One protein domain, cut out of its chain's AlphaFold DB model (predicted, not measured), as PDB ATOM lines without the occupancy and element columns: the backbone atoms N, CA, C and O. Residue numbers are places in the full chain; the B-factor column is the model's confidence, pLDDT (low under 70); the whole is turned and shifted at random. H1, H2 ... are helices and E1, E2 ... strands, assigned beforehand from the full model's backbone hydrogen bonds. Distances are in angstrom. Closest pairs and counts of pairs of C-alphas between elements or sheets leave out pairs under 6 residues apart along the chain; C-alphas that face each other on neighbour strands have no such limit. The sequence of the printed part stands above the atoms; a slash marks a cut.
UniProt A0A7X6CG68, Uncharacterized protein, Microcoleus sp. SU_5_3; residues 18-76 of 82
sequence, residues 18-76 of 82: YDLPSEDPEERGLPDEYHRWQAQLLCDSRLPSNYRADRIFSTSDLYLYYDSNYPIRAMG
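AT A GLANCE: This is residues 18 to 76 of the 82 residues of an uncharacterized protein of Microcoleus sp. SU_5_3 (UniProt A0A7X6CG68). Little of this flat, open trace is regular: a free first stretch, residues 18 to 34, runs into the one helix, H1, and a long link then folds back and leads away to a small hairpin, E1 and E2. The 59 printed residues have one named helix, then two named antiparallel strands; the class is mixed, with only 21 residues in named elements. It is extended, radius of gyration of the C-alphas 17.5 A, spanning 46 by 34 by 15 A.

HOW THE PARTS SIT: In H1, residues 33 to 44, 7 of 8 O i to N i+4 pairs are within hydrogen-bond range. E1, residues 65 to 67, and E2, residues 70 to 75, form an antiparallel hairpin at 157 degrees, with N 75 and O 65 within hydrogen-bond range at 2.9 A. H1 and E2 are apart.

IN THESE COORDINATES: H1 spans 16.7 A from C-alpha 33 (1.446, -26.354, -2.084); E1 spans 7.0 A; E2 spans 11.1 A to C-alpha 75 (-11.345, -16.870, -23.625).

THE WHOLE: The farthest C-alphas, of Glu 26 and Arg 52, are 47.9 A apart. The printed part has no cut. H1 to E1 is a long link of 20 residues. pLDDT is under 70 at residues 18, 28 to 32, 46 to 47 and 70 to 76.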
ATOM      1  N   TYR A  18      13.840 -29.251 -16.603       67.62
ATOM      2  CA  TYR A  18      13.383 -30.643 -16.521       67.62
ATOM      3  C   TYR A  18      14.466 -31.681 -16.844       67.62
ATOM      4  O   TYR A  18      14.292 -32.853 -16.528       67.62
ATOM      5  N   ASP A  19      15.571 -31.267 -17.471       78.00
ATOM      6  CA  ASP A  19      16.707 -32.143 -17.780       78.00
ATOM      7  C   ASP A  19      17.692 -32.255 -16.603       78.00
ATOM      8  O   ASP A  19      18.683 -32.987 -16.679       78.00
ATOM      9  N   LEU A  20      17.450 -31.511 -15.517       77.19
ATOM     10  CA  LEU A  20      18.250 -31.596 -14.303       77.19
ATOM     11  C   LEU A  20      17.897 -32.880 -13.534       77.19
ATOM     12  O   LEU A  20      16.714 -33.184 -13.363       77.19
ATOM     13  N   PRO A  21      18.898 -33.639 -13.048       75.19
ATOM     14  CA  PRO A  21      18.633 -34.760 -12.159       75.19
ATOM     15  C   PRO A  21      17.979 -34.243 -10.873       75.19
ATOM     16  O   PRO A  21      18.367 -33.189 -10.368       75.19
ATOM     17  N   SER A  22      17.010 -34.993 -10.341       74.31
ATOM     18  CA  SER A  22      16.475 -34.721  -9.001       74.31
ATOM     19  C   SER A  22      17.625 -34.708  -7.993       74.31
ATOM     20  O   SER A  22      18.504 -35.572  -8.064       74.31
ATOM     21  N   GLU A  23      17.621 -33.749  -7.064       77.00
ATOM     22  CA  GLU A  23      18.610 -33.708  -5.979       77.00
ATOM     23  C   GLU A  23      18.507 -34.958  -5.088       77.00
ATOM     24  O   GLU A  23      19.531 -35.477  -4.641       77.00
ATOM     25  N   ASP A  24      17.292 -35.492  -4.927       78.56
ATOM     26  CA  ASP A  24      17.015 -36.788  -4.309       78.56
ATOM     27  C   ASP A  24      16.045 -37.601  -5.202       78.56
ATOM     28  O   ASP A  24      14.882 -37.221  -5.371       78.56
ATOM     29  N   PRO A  25      16.500 -38.693  -5.847       73.88
ATOM     30  CA  PRO A  25      15.657 -39.541  -6.697       73.88
ATOM     31  C   PRO A  25      14.575 -40.327  -5.942       73.88
ATOM     32  O   PRO A  25      13.602 -40.754  -6.562       73.88
ATOM     33  N   GLU A  26      14.751 -40.547  -4.635       78.06
ATOM     34  CA  GLU A  26      13.828 -41.313  -3.786       78.06
ATOM     35  C   GLU A  26      12.841 -40.404  -3.037       78.06
ATOM     36  O   GLU A  26      11.834 -40.874  -2.492       78.06
ATOM     37  N   GLU A  27      13.094 -39.093  -3.025       77.12
ATOM     38  CA  GLU A  27      12.148 -38.112  -2.520       77.12
ATOM     39  C   GLU A  27      10.928 -38.077  -3.443       77.12
ATOM     40  O   GLU A  27      10.971 -37.648  -4.599       77.12
ATOM     41  N   ARG A  28       9.783 -38.536  -2.926       67.31
ATOM     42  CA  ARG A  28       8.509 -38.246  -3.586       67.31
ATOM     43  C   ARG A  28       8.369 -36.735  -3.592       67.31
ATOM     44  O   ARG A  28       8.215 -36.158  -2.519       67.31
ATOM     45  N   GLY A  29       8.399 -36.137  -4.784       65.31
ATOM     46  CA  GLY A  29       8.169 -34.709  -4.958       65.31
ATOM     47  C   GLY A  29       7.007 -34.265  -4.077       65.31
ATOM     48  O   GLY A  29       5.928 -34.870  -4.111       65.31
ATOM     49  N   LEU A  30       7.265 -33.280  -3.217       65.19
ATOM     50  CA  LEU A  30       6.246 -32.755  -2.320       65.19
ATOM     51  C   LEU A  30       5.050 -32.283  -3.158       65.19
ATOM     52  O   LEU A  30       5.247 -31.765  -4.262       65.19
ATOM     53  N   PRO A  31       3.805 -32.455  -2.673       65.94
ATOM     54  CA  PRO A  31       2.673 -31.810  -3.314       65.94
ATOM     55  C   PRO A  31       2.976 -30.316  -3.402       65.94
ATOM     56  O   PRO A  31       3.432 -29.711  -2.431       65.94
ATOM     57  N   ASP A  32       2.768 -29.742  -4.582       68.94
ATOM     58  CA  ASP A  32       3.150 -28.366  -4.863       68.94
ATOM     59  C   ASP A  32       2.172 -27.375  -4.209       68.94
ATOM     60  O   ASP A  32       1.312 -26.758  -4.837       68.94
ATOM     61  N   GLU A  33       2.253 -27.274  -2.885       71.75
ATOM     62  CA  GLU A  33       1.446 -26.354  -2.084       71.75
ATOM     63  C   GLU A  33       1.875 -24.899  -2.304       71.75
ATOM     64  O   GLU A  33       1.072 -23.976  -2.133       71.75
ATOM     65  N   TYR A  34       3.119 -24.699  -2.753       70.44
ATOM     66  CA  TYR A  34       3.678 -23.392  -3.068       70.44
ATOM     67  C   TYR A  34       2.930 -22.706  -4.214       70.44
ATOM     68  O   TYR A  34       2.670 -21.506  -4.105       70.44
ATOM     69  N   HIS A  35       2.502 -23.436  -5.252       73.69
ATOM     70  CA  HIS A  35       1.684 -22.862  -6.332       73.69
ATOM     71  C   HIS A  35       0.386 -22.231  -5.812       73.69
ATOM     72  O   HIS A  35       0.001 -21.136  -6.226       73.69
ATOM     73  N   ARG A  36      -0.263 -22.859  -4.822       73.06
ATOM     74  CA  ARG A  36      -1.459 -22.288  -4.186       73.06
ATOM     75  C   ARG A  36      -1.122 -21.025  -3.391       73.06
ATOM     76  O   ARG A  36      -1.859 -20.040  -3.446       73.06
ATOM     77  N   TRP A  37      -0.026 -21.047  -2.636       79.69
ATOM     78  CA  TRP A  37       0.382 -19.913  -1.805       79.69
ATOM     79  C   TRP A  37       0.824 -18.699  -2.622       79.69
ATOM     80  O   TRP A  37       0.580 -17.576  -2.189       79.69
ATOM     81  N   GLN A  38       1.399 -18.885  -3.812       78.38
ATOM     82  CA  GLN A  38       1.777 -17.781  -4.700       78.38
ATOM     83  C   GLN A  38       0.581 -16.895  -5.073       78.38
ATOM     84  O   GLN A  38       0.675 -15.671  -4.985       78.38
ATOM     85  N   ALA A  39      -0.559 -17.495  -5.423       76.94
ATOM     86  CA  ALA A  39      -1.767 -16.741  -5.756       76.94
ATOM     87  C   ALA A  39      -2.321 -15.977  -4.545       76.94
ATOM     88  O   ALA A  39      -2.682 -14.807  -4.662       76.94
ATOM     89  N   GLN A  40      -2.334 -16.615  -3.371       81.94
ATOM     90  CA  GLN A  40      -2.786 -15.977  -2.134       81.94
ATOM     91  C   GLN A  40      -1.883 -14.799  -1.752       81.94
ATOM     92  O   GLN A  40      -2.371 -13.705  -1.491       81.94
ATOM     93  N   LEU A  41      -0.561 -14.982  -1.813       82.69
ATOM     94  CA  LEU A  41       0.412 -13.920  -1.561       82.69
ATOM     95  C   LEU A  41       0.272 -12.761  -2.552       82.69
ATOM     96  O   LEU A  41       0.459 -11.613  -2.162       82.69
ATOM     97  N   LEU A  42      -0.069 -13.020  -3.816       78.38
ATOM     98  CA  LEU A  42      -0.341 -11.972  -4.810       78.38
ATOM     99  C   LEU A  42      -1.642 -11.209  -4.535       78.38
ATOM    100  O   LEU A  42      -1.710 -10.016  -4.810       78.38
ATOM    101  N   CYS A  43      -2.666 -11.867  -3.991       79.25
ATOM    102  CA  CYS A  43      -3.880 -11.193  -3.529       79.25
ATOM    103  C   CYS A  43      -3.621 -10.340  -2.281       79.25
ATOM    104  O   CYS A  43      -4.148  -9.232  -2.162       79.25
ATOM    105  N   ASP A  44      -2.815 -10.863  -1.359       82.19
ATOM    106  CA  ASP A  44      -2.540 -10.238  -0.067       82.19
ATOM    107  C   ASP A  44      -1.496  -9.113  -0.191       82.19
ATOM    108  O   ASP A  44      -1.541  -8.113   0.535       82.19
ATOM    109  N   SER A  45      -0.549  -9.246  -1.125       76.62
ATOM    110  CA  SER A  45       0.419  -8.203  -1.451       76.62
ATOM    111  C   SER A  45      -0.236  -7.149  -2.343       76.62
ATOM    112  O   SER A  45      -0.902  -7.443  -3.326       76.62
ATOM    113  N   ARG A  46      -0.098  -5.885  -1.934       66.81
ATOM    114  CA  ARG A  46      -0.780  -4.716  -2.513       66.81
ATOM    115  C   ARG A  46      -0.993  -4.783  -4.030       66.81
ATOM    116  O   ARG A  46      -0.041  -4.841  -4.804       66.81
ATOM    117  N   LEU A  47      -2.250  -4.577  -4.416       67.75
ATOM    118  CA  LEU A  47      -2.663  -4.296  -5.785       67.75
ATOM    119  C   LEU A  47      -1.887  -3.090  -6.356       67.75
ATOM    120  O   LEU A  47      -1.673  -2.106  -5.634       67.75
ATOM    121  N   PRO A  48      -1.497  -3.119  -7.642       75.62
ATOM    122  CA  PRO A  48      -0.863  -1.979  -8.289       75.62
ATOM    123  C   PRO A  48      -1.730  -0.717  -8.159       75.62
ATOM    124  O   PRO A  48      -2.902  -0.710  -8.535       75.62
ATOM    125  N   SER A  49      -1.159   0.375  -7.641       74.19
ATOM    126  CA  SER A  49      -1.906   1.611  -7.336       74.19
ATOM    127  C   SER A  49      -2.408   2.367  -8.571       74.19
ATOM    128  O   SER A  49      -3.217   3.286  -8.452       74.19
ATOM    129  N   ASN A  50      -1.928   1.997  -9.758       86.62
ATOM    130  CA  ASN A  50      -2.276   2.597 -11.040       86.62
ATOM    131  C   ASN A  50      -3.506   1.963 -11.711       86.62
ATOM    132  O   ASN A  50      -3.999   2.517 -12.693       86.62
ATOM    133  N   TYR A  51      -4.019   0.841 -11.198       81.25
ATOM    134  CA  TYR A  51      -5.226   0.201 -11.715       81.25
ATOM    135  C   TYR A  51      -6.360   0.277 -10.697       81.25
ATOM    136  O   TYR A  51      -6.170   0.139  -9.490       81.25
ATOM    137  N   ARG A  52      -7.578   0.503 -11.193       82.75
ATOM    138  CA  ARG A  52      -8.771   0.399 -10.353       82.75
ATOM    139  C   ARG A  52      -8.995  -1.067  -9.981       82.75
ATOM    140  O   ARG A  52      -8.802  -1.942 -10.821       82.75
ATOM    141  N   ALA A  53      -9.455  -1.316  -8.755       79.25
ATOM    142  CA  ALA A  53      -9.674  -2.668  -8.237       79.25
ATOM    143  C   ALA A  53     -10.635  -3.510  -9.101       79.25
ATOM    144  O   ALA A  53     -10.440  -4.710  -9.229       79.25
ATOM    145  N   ASP A  54     -11.613  -2.881  -9.760       84.19
ATOM    146  CA  ASP A  54     -12.560  -3.531 -10.681       84.19
ATOM    147  C   ASP A  54     -11.928  -4.022 -11.995       84.19
ATOM    148  O   ASP A  54     -12.598  -4.658 -12.804       84.19
ATOM    149  N   ARG A  55     -10.644  -3.727 -12.226       82.69
ATOM    150  CA  ARG A  55      -9.879  -4.159 -13.404       82.69
ATOM    151  C   ARG A  55      -8.743  -5.117 -13.064       82.69
ATOM    152  O   ARG A  55      -7.910  -5.378 -13.928       82.69
ATOM    153  N   ILE A  56      -8.674  -5.589 -11.823       81.31
ATOM    154  CA  ILE A  56      -7.631  -6.506 -11.376       81.31
ATOM    155  C   ILE A  56      -8.274  -7.855 -11.075       81.31
ATOM    156  O   ILE A  56      -9.278  -7.932 -10.372       81.31
ATOM    157  N   PHE A  57      -7.687  -8.911 -11.626       80.75
ATOM    158  CA  PHE A  57      -8.097 -10.289 -11.406       80.75
ATOM    159  C   PHE A  57      -6.860 -11.116 -11.048       80.75
ATOM    160  O   PHE A  57      -5.856 -11.047 -11.757       80.75
ATOM    161  N   SER A  58      -6.946 -11.875  -9.957       77.44
ATOM    162  CA  SER A  58      -5.879 -12.742  -9.448       77.44
ATOM    163  C   SER A  58      -6.389 -14.178  -9.364       77.44
ATOM    164  O   SER A  58      -7.522 -14.411  -8.948       77.44
ATOM    165  N   THR A  59      -5.567 -15.140  -9.768       76.94
ATOM    166  CA  THR A  59      -5.915 -16.567  -9.834       76.94
ATOM    167  C   THR A  59      -4.637 -17.409  -9.808       76.94
ATOM    168  O   THR A  59      -3.577 -16.908 -10.185       76.94
ATOM    169  N   SER A  60      -4.722 -18.654  -9.329       73.56
ATOM    170  CA  SER A  60      -3.595 -19.597  -9.284       73.56
ATOM    171  C   SER A  60      -3.345 -20.299 -10.614       73.56
ATOM    172  O   SER A  60      -2.194 -20.524 -10.963       73.56
ATOM    173  N   ASP A  61      -4.406 -20.591 -11.369       72.81
ATOM    174  CA  ASP A  61      -4.358 -21.479 -12.534       72.81
ATOM    175  C   ASP A  61      -5.122 -20.857 -13.710       72.81
ATOM    176  O   ASP A  61      -6.228 -21.269 -14.060       72.81
ATOM    177  N   LEU A  62      -4.555 -19.796 -14.300       77.81
ATOM    178  CA  LEU A  62      -5.126 -19.156 -15.488       77.81
ATOM    179  C   LEU A  62      -4.493 -19.685 -16.765       77.81
ATOM    180  O   LEU A  62      -3.323 -19.423 -17.041       77.81
ATOM    181  N   TYR A  63      -5.311 -20.303 -17.607       75.62
ATOM    182  CA  TYR A  63      -4.961 -20.550 -18.998       75.62
ATOM    183  C   TYR A  63      -5.535 -19.435 -19.877       75.62
ATOM    184  O   TYR A  63      -6.734 -19.153 -19.852       75.62
ATOM    185  N   LEU A  64      -4.666 -18.773 -20.644       74.06
ATOM    186  CA  LEU A  64      -5.056 -17.742 -21.603       74.06
ATOM    187  C   LEU A  64      -5.131 -18.348 -23.000       74.06
ATOM    188  O   LEU A  64      -4.104 -18.590 -23.634       74.06
ATOM    189  N   TYR A  65      -6.349 -18.536 -23.497       76.06
ATOM    190  CA  TYR A  65      -6.582 -18.916 -24.884       76.06
ATOM    191  C   TYR A  65      -6.911 -17.661 -25.684       76.06
ATOM    192  O   TYR A  65      -7.878 -16.960 -25.378       76.06
ATOM    193  N   TYR A  66      -6.112 -17.359 -26.704       73.00
ATOM    194  CA  TYR A  66      -6.381 -16.259 -27.626       73.00
ATOM    195  C   TYR A  66      -6.100 -16.690 -29.065       73.00
ATOM    196  O   TYR A  66      -5.203 -17.489 -29.326       73.00
ATOM    197  N   ASP A  67      -6.878 -16.151 -30.001       78.06
ATOM    198  CA  ASP A  67      -6.639 -16.313 -31.435       78.06
ATOM    199  C   ASP A  67      -5.685 -15.208 -31.910       78.06
ATOM    200  O   ASP A  67      -5.940 -14.022 -31.689       78.06
ATOM    201  N   SER A  68      -4.589 -15.575 -32.576       76.00
ATOM    202  CA  SER A  68      -3.610 -14.621 -33.112       76.00
ATOM    203  C   SER A  68      -4.190 -13.713 -34.200       76.00
ATOM    204  O   SER A  68      -3.724 -12.586 -34.371       76.00
ATOM    205  N   ASN A  69      -5.241 -14.160 -34.890       80.50
ATOM    206  CA  ASN A  69      -5.979 -13.366 -35.870       80.50
ATOM    207  C   ASN A  69      -7.037 -12.467 -35.211       80.50
ATOM    208  O   ASN A  69      -7.493 -11.504 -35.827       80.50
ATOM    209  N   TYR A  70      -7.408 -12.748 -33.955       67.75
ATOM    210  CA  TYR A  70      -8.394 -11.983 -33.182       67.75
ATOM    211  C   TYR A  70      -7.937 -11.770 -31.725       67.75
ATOM    212  O   TYR A  70      -8.614 -12.204 -30.787       67.75
ATOM    213  N   PRO A  71      -6.834 -11.031 -31.501       60.22
ATOM    214  CA  PRO A  71      -6.170 -10.920 -30.194       60.22
ATOM    215  C   PRO A  71      -7.012 -10.233 -29.106       60.22
ATOM    216  O   PRO A  71      -6.664 -10.264 -27.932       60.22
ATOM    217  N   ILE A  72      -8.135  -9.614 -29.478       63.62
ATOM    218  CA  ILE A  72      -9.090  -8.990 -28.550       63.62
ATOM    219  C   ILE A  72     -10.080  -9.982 -27.918       63.62
ATOM    220  O   ILE A  72     -10.887  -9.580 -27.082       63.62
ATOM    221  N   ARG A  73     -10.055 -11.265 -28.301       53.66
ATOM    222  CA  ARG A  73     -10.900 -12.318 -27.721       53.66
ATOM    223  C   ARG A  73     -10.032 -13.325 -26.975       53.66
ATOM    224  O   ARG A  73      -9.712 -14.383 -27.504       53.66
ATOM    225  N   ALA A  74      -9.652 -12.980 -25.749       56.09
ATOM    226  CA  ALA A  74      -9.131 -13.963 -24.810       56.09
ATOM    227  C   ALA A  74     -10.317 -14.706 -24.173       56.09
ATOM    228  O   ALA A  74     -11.163 -14.074 -23.536       56.09
ATOM    229  N   MET A  75     -10.410 -16.021 -24.366       55.53
ATOM    230  CA  MET A  75     -11.345 -16.870 -23.625       55.53
ATOM    231  C   MET A  75     -10.607 -17.444 -22.417       55.53
ATOM    232  O   MET A  75      -9.591 -18.119 -22.559       55.53
ATOM    233  N   GLY A  76     -11.102 -17.131 -21.220       55.69
ATOM    234  CA  GLY A  76     -10.539 -17.612 -19.954       55.69
ATOM    235  C   GLY A  76     -10.988 -19.023 -19.567       55.69
ATOM    236  O   GLY A  76     -10.784 -19.416 -18.425       55.69
TER     237      GLY A  76